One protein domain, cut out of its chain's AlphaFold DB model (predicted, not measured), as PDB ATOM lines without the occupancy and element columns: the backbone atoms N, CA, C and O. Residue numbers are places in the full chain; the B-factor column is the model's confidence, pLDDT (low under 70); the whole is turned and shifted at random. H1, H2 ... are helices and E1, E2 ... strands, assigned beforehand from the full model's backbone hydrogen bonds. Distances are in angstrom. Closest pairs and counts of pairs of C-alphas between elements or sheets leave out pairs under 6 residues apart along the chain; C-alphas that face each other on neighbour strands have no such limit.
ATOM      1  N   ILE A   3     138.763 127.530 154.098       44.72
ATOM      2  CA  ILE A   3     140.187 127.206 154.220       44.72
ATOM      3  C   ILE A   3     140.850 127.816 152.982       44.72
ATOM      4  O   ILE A   3     140.515 127.446 151.861       44.72
ATOM      5  N   HIS A   4     141.742 128.790 153.176       39.28
ATOM      6  CA  HIS A   4     142.542 129.409 152.102       39.28
ATOM      7  C   HIS A   4     141.717 130.051 150.959       39.28
ATOM      8  O   HIS A   4     142.140 130.055 149.808       39.28
ATOM      9  N   GLY A   5     140.534 130.600 151.258       34.75
ATOM     10  CA  GLY A   5     139.707 131.293 150.258       34.75
ATOM     11  C   GLY A   5     138.884 130.379 149.343       34.75
ATOM     12  O   GLY A   5     138.148 130.886 148.501       34.75
ATOM     13  N   VAL A   6     138.938 129.056 149.533       45.22
ATOM     14  CA  VAL A   6     138.039 128.107 148.866       45.22
ATOM     15  C   VAL A   6     136.859 127.810 149.792       45.22
ATOM     16  O   VAL A   6     137.033 127.354 150.928       45.22
ATOM     17  N   LEU A   7     135.644 128.086 149.315       41.91
ATOM     18  CA  LEU A   7     134.417 127.651 149.972       41.91
ATOM     19  C   LEU A   7     134.220 126.162 149.657       41.91
ATOM     20  O   LEU A   7     133.725 125.803 148.594       41.91
ATOM     21  N   LEU A   8     134.643 125.285 150.565       52.94
ATOM     22  CA  LEU A   8     134.220 123.889 150.520       52.94
ATOM     23  C   LEU A   8     132.801 123.818 151.091       52.94
ATOM     24  O   LEU A   8     132.601 123.870 152.308       52.94
ATOM     25  N   GLU A   9     131.806 123.737 150.211       60.50
ATOM     26  CA  GLU A   9     130.496 123.215 150.592       60.50
ATOM     27  C   GLU A   9     130.666 121.757 151.059       60.50
ATOM     28  O   GLU A   9     131.421 120.990 150.461       60.50
ATOM     29  N   GLY A  10     129.997 121.373 152.150       73.56
ATOM     30  CA  GLY A  10     129.996 119.982 152.625       73.56
ATOM     31  C   GLY A  10     131.083 119.600 153.637       73.56
ATOM     32  O   GLY A  10     131.343 118.411 153.804       73.56
ATOM     33  N   LEU A  11     131.702 120.561 154.335       83.56
ATOM     34  CA  LEU A  11     132.525 120.261 155.515       83.56
ATOM     35  C   LEU A  11     131.651 119.880 156.717       83.56
ATOM     36  O   LEU A  11     130.771 120.639 157.119       83.56
ATOM     37  N   GLU A  12     131.948 118.739 157.326       88.00
ATOM     38  CA  GLU A  12     131.227 118.198 158.474       88.00
ATOM     39  C   GLU A  12     132.199 117.786 159.583       88.00
ATOM     40  O   GLU A  12     133.182 117.078 159.339       88.00
ATOM     41  N   LEU A  13     131.883 118.193 160.814       90.12
ATOM     42  CA  LEU A  13     132.454 117.597 162.014       90.12
ATOM     43  C   LEU A  13     131.592 116.399 162.419       90.12
ATOM     44  O   LEU A  13     130.432 116.556 162.784       90.12
ATOM     45  N   TYR A  14     132.177 115.209 162.373       90.75
ATOM     46  CA  TYR A  14     131.531 113.958 162.742       90.75
ATOM     47  C   TYR A  14     132.253 113.334 163.938       90.75
ATOM     48  O   TYR A  14     133.481 113.237 163.943       90.75
ATOM     49  N   ALA A  15     131.503 112.886 164.941       92.12
ATOM     50  CA  ALA A  15     132.040 112.190 166.104       92.12
ATOM     51  C   ALA A  15     131.429 110.792 166.218       92.12
ATOM     52  O   ALA A  15     130.267 110.579 165.871       92.12
ATOM     53  N   ARG A  16     132.212 109.831 166.709       91.69
ATOM     54  CA  ARG A  16     131.722 108.497 167.063       91.69
ATOM     55  C   ARG A  16     132.427 107.967 168.300       91.69
ATOM     56  O   ARG A  16     133.600 108.257 168.517       91.69
ATOM     57  N   THR A  17     131.722 107.127 169.037       93.50
ATOM     58  CA  THR A  17     132.264 106.312 170.122       93.50
ATOM     59  C   THR A  17     131.528 104.969 170.164       93.50
ATOM     60  O   THR A  17     130.531 104.790 169.457       93.50
ATOM     61  N   ASN A  18     132.032 104.012 170.940       86.50
ATOM     62  CA  ASN A  18     131.285 102.806 171.284       86.50
ATOM     63  C   ASN A  18     130.292 103.143 172.415       86.50
ATOM     64  O   ASN A  18     130.657 103.813 173.376       86.50
ATOM     65  N   VAL A  19     129.045 102.675 172.297       84.25
ATOM     66  CA  VAL A  19     127.968 102.916 173.276       84.25
ATOM     67  C   VAL A  19     128.325 102.396 174.675       84.25
ATOM     68  O   VAL A  19     127.949 103.007 175.671       84.25
ATOM     69  N   GLU A  20     129.090 101.311 174.761       87.88
ATOM     70  CA  GLU A  20     129.540 100.712 176.025       87.88
ATOM     71  C   GLU A  20     130.686 101.500 176.679       87.88
ATOM     72  O   GLU A  20     130.958 101.353 177.866       87.88
ATOM     73  N   ASP A  21     131.363 102.354 175.913       83.62
ATOM     74  CA  ASP A  21     132.608 103.014 176.291       83.62
ATOM     75  C   ASP A  21     132.558 104.500 175.903       83.62
ATOM     76  O   ASP A  21     133.433 105.011 175.214       83.62
ATOM     77  N   VAL A  22     131.526 105.220 176.346       80.88
ATOM     78  CA  VAL A  22     131.307 106.628 175.950       80.88
ATOM     79  C   VAL A  22     132.498 107.558 176.244       80.88
ATOM     80  O   VAL A  22     132.710 108.514 175.502       80.88
ATOM     81  N   ASP A  23     133.327 107.219 177.239       85.31
ATOM     82  CA  ASP A  23     134.527 107.969 177.651       85.31
ATOM     83  C   ASP A  23     135.858 107.331 177.201       85.31
ATOM     84  O   ASP A  23     136.931 107.636 177.744       85.31
ATOM     85  N   LYS A  24     135.811 106.405 176.236       87.81
ATOM     86  CA  LYS A  24     136.987 105.773 175.620       87.81
ATOM     87  C   LYS A  24     136.760 105.585 174.124       87.81
ATOM     88  O   LYS A  24     135.640 105.533 173.647       87.81
ATOM     89  N   ASP A  25     137.839 105.446 173.367       92.75
ATOM     90  CA  ASP A  25     137.780 105.194 171.920       92.75
ATOM     91  C   ASP A  25     136.954 106.228 171.133       92.75
ATOM     92  O   ASP A  25     136.383 105.928 170.080       92.75
ATOM     93  N   VAL A  26     136.897 107.463 171.639       95.00
ATOM     94  CA  VAL A  26     136.149 108.539 170.995       95.00
ATOM     95  C   VAL A  26     136.968 109.071 169.836       95.00
ATOM     96  O   VAL A  26     138.162 109.358 169.954       95.00
ATOM     97  N   VAL A  27     136.312 109.229 168.695       95.31
ATOM     98  CA  VAL A  27     136.945 109.698 167.472       95.31
ATOM     99  C   VAL A  27     136.170 110.881 166.920       95.31
ATOM    100  O   VAL A  27     135.000 110.747 166.567       95.31
ATOM    101  N   PHE A  28     136.858 112.009 166.768       95.50
ATOM    102  CA  PHE A  28     136.377 113.188 166.056       95.50
ATOM    103  C   PHE A  28     136.994 113.228 164.661       95.50
ATOM    104  O   PHE A  28     138.177 112.940 164.484       95.50
ATOM    105  N   MET A  29     136.200 113.573 163.657       94.00
ATOM    106  CA  MET A  29     136.588 113.553 162.254       94.00
ATOM    107  C   MET A  29     136.092 114.808 161.554       94.00
ATOM    108  O   MET A  29     134.899 115.100 161.586       94.00
ATOM    109  N   LEU A  30     136.995 115.503 160.872       92.12
ATOM    110  CA  LEU A  30     136.625 116.501 159.880       92.12
ATOM    111  C   LEU A  30     136.550 115.803 158.524       92.12
ATOM    112  O   LEU A  30     137.538 115.220 158.065       92.12
ATOM    113  N   ARG A  31     135.381 115.841 157.888       90.00
ATOM    114  CA  ARG A  31     135.144 115.231 156.578       90.00
ATOM    115  C   ARG A  31     134.559 116.235 155.597       90.00
ATOM    116  O   ARG A  31     133.938 117.207 156.012       90.00
ATOM    117  N   THR A  32     134.760 115.992 154.310       87.38
ATOM    118  CA  THR A  32     134.166 116.771 153.216       87.38
ATOM    119  C   THR A  32     133.378 115.858 152.283       87.38
ATOM    120  O   THR A  32     133.695 114.673 152.175       87.38
ATOM    121  N   GLY A  33     132.353 116.381 151.618       85.75
ATOM    122  CA  GLY A  33     131.552 115.652 150.636       85.75
ATOM    123  C   GLY A  33     130.067 115.626 150.979       85.75
ATOM    124  O   GLY A  33     129.537 116.525 151.627       85.75
ATOM    125  N   SER A  34     129.364 114.603 150.497       81.75
ATOM    126  CA  SER A  34     127.912 114.482 150.643       81.75
ATOM    127  C   SER A  34     127.475 113.024 150.674       81.75
ATOM    128  O   SER A  34     128.190 112.134 150.215       81.75
ATOM    129  N   LYS A  35     126.237 112.764 151.107       76.75
ATOM    130  CA  LYS A  35     125.647 111.417 151.045       76.75
ATOM    131  C   LYS A  35     125.635 110.831 149.622       76.75
ATOM    132  O   LYS A  35     125.724 109.618 149.473       76.75
ATOM    133  N   LYS A  36     125.537 111.676 148.586       79.69
ATOM    134  CA  LYS A  36     125.494 111.247 147.177       79.69
ATOM    135  C   LYS A  36     126.883 110.927 146.616       79.69
ATOM    136  O   LYS A  36     127.018 109.978 145.855       79.69
ATOM    137  N   SER A  37     127.893 111.715 146.977       80.06
ATOM    138  CA  SER A  37     129.272 111.579 146.479       80.06
ATOM    139  C   SER A  37     130.171 110.723 147.375       80.06
ATOM    140  O   SER A  37     131.287 110.395 146.988       80.06
ATOM    141  N   GLY A  38     129.705 110.388 148.579       83.19
ATOM    142  CA  GLY A  38     130.552 109.887 149.651       83.19
ATOM    143  C   GLY A  38     131.277 111.020 150.381       83.19
ATOM    144  O   GLY A  38     131.319 112.167 149.922       83.19
ATOM    145  N   TYR A  39     131.831 110.665 151.540       85.06
ATOM    146  CA  TYR A  39     132.634 111.556 152.367       85.06
ATOM    147  C   TYR A  39     134.107 111.163 152.304       85.06
ATOM    148  O   TYR A  39     134.451 109.984 152.425       85.06
ATOM    149  N   GLU A  40     134.971 112.162 152.194       86.69
ATOM    150  CA  GLU A  40     136.416 112.035 152.332       86.69
ATOM    151  C   GLU A  40     136.849 112.535 153.709       86.69
ATOM    152  O   GLU A  40     136.439 113.603 154.167       86.69
ATOM    153  N   LEU A  41     137.668 111.734 154.390       88.88
ATOM    154  CA  LEU A  41     138.208 112.083 155.697       88.88
ATOM    155  C   LEU A  41     139.428 112.993 155.523       88.88
ATOM    156  O   LEU A  41     140.428 112.574 154.942       88.88
ATOM    157  N   LEU A  42     139.353 114.209 156.064       90.69
ATOM    158  CA  LEU A  42     140.440 115.186 156.009       90.69
ATOM    159  C   LEU A  42     141.358 115.055 157.220       90.69
ATOM    160  O   LEU A  42     142.576 115.011 157.086       90.69
ATOM    161  N   GLU A  43     140.770 114.965 158.410       93.31
ATOM    162  CA  GLU A  43     141.513 114.917 159.663       93.31
ATOM    163  C   GLU A  43     140.755 114.108 160.713       93.31
ATOM    164  O   GLU A  43     139.523 114.114 160.749       93.31
ATOM    165  N   ARG A  44     141.488 113.403 161.579       94.88
ATOM    166  CA  ARG A  44     140.909 112.575 162.642       94.88
ATOM    167  C   ARG A  44     141.654 112.752 163.954       94.88
ATOM    168  O   ARG A  44     142.865 112.577 163.991       94.88
ATOM    169  N   ILE A  45     140.930 112.997 165.036       97.12
ATOM    170  CA  ILE A  45     141.454 113.042 166.402       97.12
ATOM    171  C   ILE A  45     140.891 111.840 167.150       97.12
ATOM    172  O   ILE A  45     139.681 111.633 167.172       97.12
ATOM    173  N   CYS A  46     141.770 111.042 167.744       96.75
ATOM    174  CA  CYS A  46     141.413 109.889 168.557       96.75
ATOM    175  C   CYS A  46     141.710 110.221 170.018       96.75
ATOM    176  O   CYS A  46     142.855 110.533 170.345       96.75
ATOM    177  N   TRP A  47     140.714 110.122 170.893       97.25
ATOM    178  CA  TRP A  47     140.847 110.308 172.335       97.25
ATOM    179  C   TRP A  47     140.679 108.966 173.051       97.25
ATOM    180  O   TRP A  47     139.728 108.228 172.792       97.25
ATOM    181  N   ARG A  48     141.640 108.637 173.926       95.44
ATOM    182  CA  ARG A  48     141.703 107.363 174.670       95.44
ATOM    183  C   ARG A  48     141.445 106.121 173.789       95.44
ATOM    184  O   ARG A  48     140.565 105.322 174.111       95.44
ATOM    185  N   PRO A  49     142.170 105.953 172.665       94.88
ATOM    186  CA  PRO A  49     141.954 104.827 171.758       94.88
ATOM    187  C   PRO A  49     142.217 103.491 172.463       94.88
ATOM    188  O   PRO A  49     143.174 103.366 173.228       94.88
ATOM    189  N   LYS A  50     141.424 102.456 172.160       93.19
ATOM    190  CA  LYS A  50     141.623 101.114 172.755       93.19
ATOM    191  C   LYS A  50     142.917 100.437 172.310       93.19
ATOM    192  O   LYS A  50     143.439  99.568 173.001       93.19
ATOM    193  N   ARG A  51     143.393 100.772 171.111       92.75
ATOM    194  CA  ARG A  51     144.586 100.174 170.508       92.75
ATOM    195  C   ARG A  51     145.623 101.255 170.244       92.75
ATOM    196  O   ARG A  51     145.257 102.324 169.750       92.75
ATOM    197  N   PRO A  52     146.907 100.974 170.512       94.62
ATOM    198  CA  PRO A  52     147.959 101.903 170.163       94.62
ATOM    199  C   PRO A  52     148.074 102.028 168.641       94.62
ATOM    200  O   PRO A  52     147.787 101.091 167.889       94.62
ATOM    201  N   HIS A  53     148.531 103.190 168.190       95.50
ATOM    202  CA  HIS A  53     148.812 103.457 166.785       95.50
ATOM    203  C   HIS A  53     150.315 103.394 166.512       95.50
ATOM    204  O   HIS A  53     151.143 103.652 167.382       95.50
ATOM    205  N   SER A  54     150.677 103.067 165.276       95.06
ATOM    206  CA  SER A  54     152.039 103.203 164.769       95.06
ATOM    207  C   SER A  54     151.982 103.597 163.304       95.06
ATOM    208  O   SER A  54     151.190 103.052 162.534       95.06
ATOM    209  N   ASN A  55     152.871 104.496 162.892       94.25
ATOM    210  CA  ASN A  55     152.899 105.008 161.523       94.25
ATOM    211  C   ASN A  55     153.496 104.015 160.510       94.25
ATOM    212  O   ASN A  55     153.593 104.345 159.330       94.25
ATOM    213  N   LYS A  56     153.912 102.809 160.940       92.06
ATOM    214  CA  LYS A  56     154.435 101.723 160.079       92.06
ATOM    215  C   LYS A  56     155.465 102.207 159.038       92.06
ATOM    216  O   LYS A  56     155.402 101.843 157.868       92.06
ATOM    217  N   GLY A  57     156.377 103.088 159.455       91.75
ATOM    218  CA  GLY A  57     157.431 103.651 158.600       91.75
ATOM    219  C   GLY A  57     157.039 104.858 157.740       91.75
ATOM    220  O   GLY A  57     157.888 105.378 157.019       91.75
ATOM    221  N   ARG A  58     155.797 105.346 157.825       89.31
ATOM    222  CA  ARG A  58     155.299 106.507 157.070       89.31
ATOM    223  C   ARG A  58     155.479 107.820 157.840       89.31
ATOM    224  O   ARG A  58     155.596 107.821 159.063       89.31
ATOM    225  N   GLY A  59     155.472 108.940 157.116       88.00
ATOM    226  CA  GLY A  59     155.526 110.289 157.690       88.00
ATOM    227  C   GLY A  59     156.940 110.774 158.051       88.00
ATOM    228  O   GLY A  59     157.932 110.222 157.559       88.00
ATOM    229  N   PRO A  60     157.064 111.825 158.880       89.69
ATOM    230  CA  PRO A  60     158.348 112.370 159.325       89.69
ATOM    231  C   PRO A  60     159.169 111.351 160.119       89.69
ATOM    232  O   PRO A  60     158.607 110.588 160.901       89.69
ATOM    233  N   LYS A  61     160.506 111.366 159.977       91.75
ATOM    234  CA  LYS A  61     161.410 110.402 160.645       91.75
ATOM    235  C   LYS A  61     161.136 110.273 162.151       91.75
ATOM    236  O   LYS A  61     161.056 109.153 162.638       91.75
ATOM    237  N   LYS A  62     160.899 111.398 162.838       91.00
ATOM    238  CA  LYS A  62     160.578 111.467 164.279       91.00
ATOM    239  C   LYS A  62     159.314 110.707 164.710       91.00
ATOM    240  O   LYS A  62     159.131 110.475 165.895       91.00
ATOM    241  N   HIS A  63     158.438 110.347 163.773       87.69
ATOM    242  CA  HIS A  63     157.171 109.667 164.056       87.69
ATOM    243  C   HIS A  63     157.093 108.268 163.433       87.69
ATOM    244  O   HIS A  63     156.086 107.575 163.590       87.69
ATOM    245  N   ARG A  64     158.126 107.823 162.704       93.38
ATOM    246  CA  ARG A  64     158.159 106.486 162.096       93.38
ATOM    247  C   ARG A  64     158.408 105.436 163.168       93.38
ATOM    248  O   ARG A  64     159.264 105.621 164.022       93.38
ATOM    249  N   PHE A  65     157.667 104.330 163.098       92.75
ATOM    250  CA  PHE A  65     157.817 103.160 163.981       92.75
ATOM    251  C   PHE A  65     157.726 103.453 165.488       92.75
ATOM    252  O   PHE A  65     157.972 102.573 166.303       92.75
ATOM    253  N   THR A  66     157.317 104.664 165.865       92.81
ATOM    254  CA  THR A  66     157.051 105.030 167.252       92.81
ATOM    255  C   THR A  66     155.653 104.552 167.615       92.81
ATOM    256  O   THR A  66     154.715 104.715 166.829       92.81
ATOM    257  N   LEU A  67     155.525 103.932 168.785       95.69
ATOM    258  CA  LEU A  67     154.237 103.520 169.322       95.69
ATOM    259  C   LEU A  67     153.551 104.722 169.977       95.69
ATOM    260  O   LEU A  67     154.150 105.405 170.802       95.69
ATOM    261  N   ILE A  68     152.294 104.966 169.620       96.31
ATOM    262  CA  ILE A  68     151.468 106.037 170.179       96.31
ATOM    263  C   ILE A  68     150.349 105.377 170.982       96.31
ATOM    264  O   ILE A  68     149.465 104.742 170.410       96.31
ATOM    265  N   THR A  69     150.409 105.477 172.308       94.75
ATOM    266  CA  THR A  69     149.547 104.715 173.232       94.75
ATOM    267  C   THR A  69     148.311 105.470 173.715       94.75
ATOM    268  O   THR A  69     147.446 104.865 174.336       94.75
ATOM    269  N   GLY A  70     148.196 106.765 173.420       95.44
ATOM    270  CA  GLY A  70     147.073 107.586 173.862       95.44
ATOM    271  C   GLY A  70     146.504 108.462 172.754       95.44
ATOM    272  O   GLY A  70     146.559 108.119 171.569       95.44
ATOM    273  N   GLY A  71     145.956 109.596 173.175       97.06
ATOM    274  CA  GLY A  71     145.426 110.654 172.339       97.06
ATOM    275  C   GLY A  71     146.368 111.000 171.197       97.06
ATOM    276  O   GLY A  71     147.578 111.145 171.387       97.06
ATOM    277  N   HIS A  72     145.820 111.072 169.992       97.69
ATOM    278  CA  HIS A  72     146.609 111.352 168.805       97.69
ATOM    279  C   HIS A  72     145.761 111.949 167.697       97.69
ATOM    280  O   HIS A  72     144.547 111.748 167.632       97.69
ATOM    281  N   VAL A  73     146.422 112.666 166.797       97.06
ATOM    282  CA  VAL A  73     145.799 113.292 165.638       97.06
ATOM    283  C   VAL A  73     146.409 112.761 164.354       97.06
ATOM    284  O   VAL A  73     147.623 112.682 164.207       97.06
ATOM    285  N   HIS A  74     145.548 112.410 163.413       95.94
ATOM    286  CA  HIS A  74     145.888 112.113 162.034       95.94
ATOM    287  C   HIS A  74     145.636 113.372 161.215       95.94
ATOM    288  O   HIS A  74     144.520 113.579 160.739       95.94
ATOM    289  N   SER A  75     146.638 114.244 161.128       93.06
ATOM    290  CA  SER A  75     146.461 115.558 160.511       93.06
ATOM    291  C   SER A  75     146.340 115.472 158.993       93.06
ATOM    292  O   SER A  75     146.970 114.619 158.356       93.06
ATOM    293  N   MET A  76     145.566 116.388 158.407       90.75
ATOM    294  CA  MET A  76     145.449 116.500 156.950       90.75
ATOM    295  C   MET A  76     146.832 116.691 156.314       90.75
ATOM    296  O   MET A  76     147.197 115.980 155.386       90.75
ATOM    297  N   TYR A  77     147.645 117.588 156.875       88.88
ATOM    298  CA  TYR A  77     148.959 117.954 156.340       88.88
ATOM    299  C   TYR A  77     149.941 116.787 156.226       88.88
ATOM    300  O   TYR A  77     150.719 116.736 155.278       88.88
ATOM    301  N   LEU A  78     149.918 115.843 157.171       89.88
ATOM    302  CA  LEU A  78     150.809 114.681 157.124       89.88
ATOM    303  C   LEU A  78     150.288 113.552 156.242       89.88
ATOM    304  O   LEU A  78     151.072 112.705 155.820       89.88
ATOM    305  N   ASN A  79     148.983 113.516 155.991       91.75
ATOM    306  CA  ASN A  79     148.329 112.459 155.223       91.75
ATOM    307  C   ASN A  79     147.915 112.906 153.812       91.75
ATOM    308  O   ASN A  79     147.387 112.096 153.045       91.75
ATOM    309  N   TRP A  80     148.187 114.166 153.469       87.62
ATOM    310  CA  TRP A  80     148.070 114.710 152.128       87.62
ATOM    311  C   TRP A  80     149.179 114.152 151.239       87.62
ATOM    312  O   TRP A  80     150.371 114.305 151.523       87.62
ATOM    313  N   TYR A  81     148.795 113.509 150.142       83.31
ATOM    314  CA  TYR A  81     149.729 113.031 149.139       83.31
ATOM    315  C   TYR A  81     150.027 114.161 148.153       83.31
ATOM    316  O   TYR A  81     149.279 114.396 147.205       83.31
ATOM    317  N   ALA A  82     151.112 114.888 148.432       75.31
ATOM    318  CA  ALA A  82     151.454 116.138 147.755       75.31
ATOM    319  C   ALA A  82     151.525 116.015 146.226       75.31
ATOM    320  O   ALA A  82     151.027 116.898 145.536       75.31
ATOM    321  N   GLU A  83     152.085 114.918 145.711       77.06
ATOM    322  CA  GLU A  83     152.267 114.696 144.269       77.06
ATOM    323  C   GLU A  83     150.944 114.582 143.501       77.06
ATOM    324  O   GLU A  83     150.873 114.989 142.347       77.06
ATOM    325  N   GLU A  84     149.887 114.064 144.134       75.31
ATOM    326  CA  GLU A  84     148.579 113.878 143.486       75.31
ATOM    327  C   GLU A  84     147.519 114.861 143.994       75.31
ATOM    328  O   GLU A  84     146.364 114.783 143.582       75.31
ATOM    329  N   GLY A  85     147.881 115.758 144.914       69.12
ATOM    330  CA  GLY A  85     146.956 116.740 145.468       69.12
ATOM    331  C   GLY A  85     145.702 116.115 146.094       69.12
ATOM    332  O   GLY A  85     144.606 116.643 145.911       69.12
ATOM    333  N   ARG A  86     145.838 114.979 146.792       73.00
ATOM    334  CA  ARG A  86     144.707 114.266 147.413       73.00
ATOM    335  C   ARG A  86     145.081 113.575 148.718       73.00
ATOM    336  O   ARG A  86     146.257 113.339 148.988       73.00
ATOM    337  N   MET A  87     144.083 113.150 149.490       79.81
ATOM    338  CA  MET A  87     144.308 112.282 150.647       79.81
ATOM    339  C   MET A  87     144.477 110.813 150.228       79.81
ATOM    340  O   MET A  87     144.048 110.355 149.160       79.81
ATOM    341  N   LEU A  88     145.080 110.020 151.113       67.31
ATOM    342  CA  LEU A  88     145.132 108.565 150.985       67.31
ATOM    343  C   LEU A  88     143.742 107.948 151.250       67.31
ATOM    344  O   LEU A  88     143.512 107.435 152.332       67.31
ATOM    345  N   LYS A  89     142.808 108.010 150.285       68.44
ATOM    346  CA  LYS A  89     141.478 107.335 150.263       68.44
ATOM    347  C   LYS A  89     140.937 106.917 151.647       68.44
ATOM    348  O   LYS A  89     140.936 105.731 151.984       68.44
ATOM    349  N   SER A  90     140.509 107.888 152.457       66.81
ATOM    350  CA  SER A  90     139.900 107.696 153.793       66.81
ATOM    351  C   SER A  90     140.733 106.925 154.834       66.81
ATOM    352  O   SER A  90     140.259 106.649 155.936       66.81
ATOM    353  N   ASN A  91     141.985 106.604 154.528       80.44
ATOM    354  CA  ASN A  91     142.950 106.007 155.429       80.44
ATOM    355  C   ASN A  91     143.999 107.066 155.746       80.44
ATOM    356  O   ASN A  91     144.858 107.357 154.922       80.44
ATOM    357  N   LEU A  92     143.929 107.638 156.944       92.00
ATOM    358  CA  LEU A  92     144.968 108.521 157.459       92.00
ATOM    359  C   LEU A  92     145.945 107.658 158.277       92.00
ATOM    360  O   LEU A  92     145.599 107.279 159.396       92.00
ATOM    361  N   PRO A  93     147.086 107.203 157.718       91.88
ATOM    362  CA  PRO A  93     148.005 106.309 158.420       91.88
ATOM    363  C   PRO A  93     148.987 107.010 159.358       91.88
ATOM    364  O   PRO A  93     149.577 106.336 160.203       91.88
ATOM    365  N   ILE A  94     149.242 108.302 159.166       93.88
ATOM    366  CA  ILE A  94     150.250 109.044 159.919       93.88
ATOM    367  C   ILE A  94     149.551 109.814 161.032       93.88
ATOM    368  O   ILE A  94     148.754 110.710 160.763       93.88
ATOM    369  N   ALA A  95     149.891 109.475 162.271       95.94
ATOM    370  CA  ALA A  95     149.446 110.167 163.462       95.94
ATOM    371  C   ALA A  95     150.608 110.808 164.220       95.94
ATOM    372  O   ALA A  95     151.746 110.326 164.187       95.94
ATOM    373  N   GLU A  96     150.276 111.849 164.967       96.12
ATOM    374  CA  GLU A  96     151.139 112.494 165.947       96.12
ATOM    375  C   GLU A  96     150.485 112.412 167.334       96.12
ATOM    376  O   GLU A  96     149.258 112.536 167.426       96.12
ATOM    377  N   PRO A  97     151.265 112.195 168.411       96.12
ATOM    378  CA  PRO A  97     150.748 112.275 169.773       96.12
ATOM    379  C   PRO A  97     150.074 113.622 170.031       96.12
ATOM    380  O   PRO A  97     150.559 114.664 169.592       96.12
ATOM    381  N   LEU A  98     148.970 113.590 170.769       95.94
ATOM    382  CA  LEU A  98     148.231 114.768 171.188       95.94
ATOM    383  C   LEU A  98     147.948 114.658 172.688       95.94
ATOM    384  O   LEU A  98     147.399 113.655 173.151       95.94
ATOM    385  N   ASP A  99     148.331 115.684 173.444       95.81
ATOM    386  CA  ASP A  99     148.199 115.694 174.899       95.81
ATOM    387  C   ASP A  99     146.765 116.033 175.327       95.81
ATOM    388  O   ASP A  99     146.431 117.169 175.647       95.81
ATOM    389  N   ILE A 100     145.884 115.036 175.220       96.06
ATOM    390  CA  ILE A 100     144.451 115.159 175.534       96.06
ATOM    391  C   ILE A 100     143.943 114.031 176.442       96.06
ATOM    392  O   ILE A 100     142.750 113.925 176.693       96.06
ATOM    393  N   ASN A 101     144.814 113.137 176.924       94.62
ATOM    394  CA  ASN A 101     144.374 111.945 177.669       94.62
ATOM    395  C   ASN A 101     143.811 112.263 179.060       94.62
ATOM    396  O   ASN A 101     142.922 111.548 179.535       94.62
ATOM    397  N   SER A 102     144.344 113.306 179.697       94.88
ATOM    398  CA  SER A 102     143.919 113.811 181.007       94.88
ATOM    399  C   SER A 102     142.616 114.602 180.953       94.88
ATOM    400  O   SER A 102     141.954 114.728 181.977       94.88
ATOM    401  N   LEU A 103     142.246 115.097 179.771       95.50
ATOM    402  CA  LEU A 103     141.048 115.899 179.561       95.50
ATOM    403  C   LEU A 103     139.781 115.053 179.684       95.50
ATOM    404  O   LEU A 103     139.817 113.843 179.446       95.50
ATOM    405  N   ASN A 104     138.663 115.691 180.013       93.88
ATOM    406  CA  ASN A 104     137.319 115.133 179.879       93.88
ATOM    407  C   ASN A 104     136.752 115.358 178.459       93.88
ATOM    408  O   ASN A 104     137.349 116.052 177.635       93.88
ATOM    409  N   ILE A 105     135.590 114.772 178.153       90.88
ATOM    410  CA  ILE A 105     135.013 114.830 176.801       90.88
ATOM    411  C   ILE A 105     134.687 116.259 176.330       90.88
ATOM    412  O   ILE A 105     134.868 116.566 175.152       90.88
ATOM    413  N   GLU A 106     134.261 117.148 177.230       91.62
ATOM    414  CA  GLU A 106     133.943 118.542 176.902       91.62
ATOM    415  C   GLU A 106     135.211 119.333 176.562       91.62
ATOM    416  O   GLU A 106     135.254 120.072 175.580       91.62
ATOM    417  N   GLU A 107     136.283 119.133 177.326       94.81
ATOM    418  CA  GLU A 107     137.598 119.735 177.085       94.81
ATOM    419  C   GLU A 107     138.224 119.233 175.775       94.81
ATOM    420  O   GLU A 107     138.806 120.010 175.009       94.81
ATOM    421  N   VAL A 108     138.059 117.943 175.468       94.62
ATOM    422  CA  VAL A 108     138.470 117.372 174.177       94.62
ATOM    423  C   VAL A 108     137.654 117.987 173.047       94.62
ATOM    424  O   VAL A 108     138.226 118.397 172.038       94.62
ATOM    425  N   PHE A 109     136.334 118.100 173.203       92.62
ATOM    426  CA  PHE A 109     135.479 118.736 172.206       92.62
ATOM    427  C   PHE A 109     135.882 120.196 171.968       92.62
ATOM    428  O   PHE A 109     136.034 120.608 170.819       92.62
ATOM    429  N   ASN A 110     136.170 120.960 173.022       92.81
ATOM    430  CA  ASN A 110     136.690 122.322 172.898       92.81
ATOM    431  C   ASN A 110     138.024 122.351 172.140       92.81
ATOM    432  O   ASN A 110     138.193 123.161 171.230       92.81
ATOM    433  N   THR A 111     138.931 121.414 172.428       94.69
ATOM    434  CA  THR A 111     140.192 121.258 171.684       94.69
ATOM    435  C   THR A 111     139.941 121.022 170.192       94.69
ATOM    436  O   THR A 111     140.611 121.617 169.350       94.69
ATOM    437  N   VAL A 112     138.955 120.189 169.847       93.69
ATOM    438  CA  VAL A 112     138.552 119.888 168.461       93.69
ATOM    439  C   VAL A 112     137.994 121.134 167.768       93.69
ATOM    440  O   VAL A 112     138.420 121.467 166.661       93.69
ATOM    441  N   ILE A 113     137.076 121.851 168.420       92.06
ATOM    442  CA  ILE A 113     136.460 123.075 167.892       92.06
ATOM    443  C   ILE A 113     137.515 124.159 167.656       92.06
ATOM    444  O   ILE A 113     137.550 124.754 166.577       92.06
ATOM    445  N   THR A 114     138.420 124.374 168.616       91.88
ATOM    446  CA  THR A 114     139.542 125.311 168.471       91.88
ATOM    447  C   THR A 114     140.464 124.893 167.334       91.88
ATOM    448  O   THR A 114     140.783 125.710 166.470       91.88
ATOM    449  N   ARG A 115     140.859 123.617 167.284       92.00
ATOM    450  CA  ARG A 115     141.765 123.088 166.260       92.00
ATOM    451  C   ARG A 115     141.213 123.248 164.848       92.00
ATOM    452  O   ARG A 115     141.961 123.595 163.939       92.00
ATOM    453  N   PHE A 116     139.914 123.035 164.667       88.75
ATOM    454  CA  PHE A 116     139.252 123.221 163.380       88.75
ATOM    455  C   PHE A 116     138.769 124.651 163.144       88.75
ATOM    456  O   PHE A 116     138.162 124.909 162.113       88.75
ATOM    457  N   SER A 117     139.046 125.595 164.051       88.38
ATOM    458  CA  SER A 117     138.575 126.985 163.951       88.38
ATOM    459  C   SER A 117     137.062 127.082 163.703       88.38
ATOM    460  O   SER A 117     136.581 127.954 162.973       88.38
TER     461      SER A 117
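Overview. This is residues 3 to 117 of the 138 residues of an uncharacterized protein of Hirschia baltica (strain ATCC 49814 / DSM 5838 / IFAM 1418) (UniProt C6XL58). With little regular structure, this is a twisted four-stranded sheet with helix H2 over one face, slantwise to the strands. Of 115 printed residues, 43 are in named elements, E1 E2 E3 E4 H1 H2 along the chain, class mixed. The sheet E1 E2 E3 E4 is a meander, each strand the antiparallel neighbour of the one before. It is compact, radius of gyration of the C-alphas 14.4 A, spanning 36 by 32 by 24 A.

Along the chain. Find C-alpha 38 at (130.552, 109.887, 149.651); from there E3, residues 38 to 47, runs 24.9 A. E2 is residues 26 to 34, 22.7 A; E1 11 to 16, 16.5 A; E4 72 to 74, 6.9 A. H1 is residues 76 to 79, 5.3 A; H2, 105 to 115, 15.0 A, ends at C-alpha 115 (141.765, 123.088, 166.260).

Arrangement. Look across the hairpins: N 45 and O 28 of E3 and E2 are 2.8 A apart, N 14 and O 29 of E1 and E2 2.8 A, N 74 and O 44 of E4 and E3 2.7 A. H2 makes two layers with the sheet, a helix on one face, at a height of 9.8 A; the C-alphas of Phe 28 and Val 112, the closest of E2 and H2, are 7.4 A apart. H1 only grazes the sheet. Every O i to N i+4 pair of H2 is within hydrogen-bond range; H1 is too short for one.

Size, cuts and confidence. The links E3 to E4 and H1 to H2 are long, and the printed part has no cut. Residues 3 to 9, 85 and 88 to 90 are under pLDDT 70.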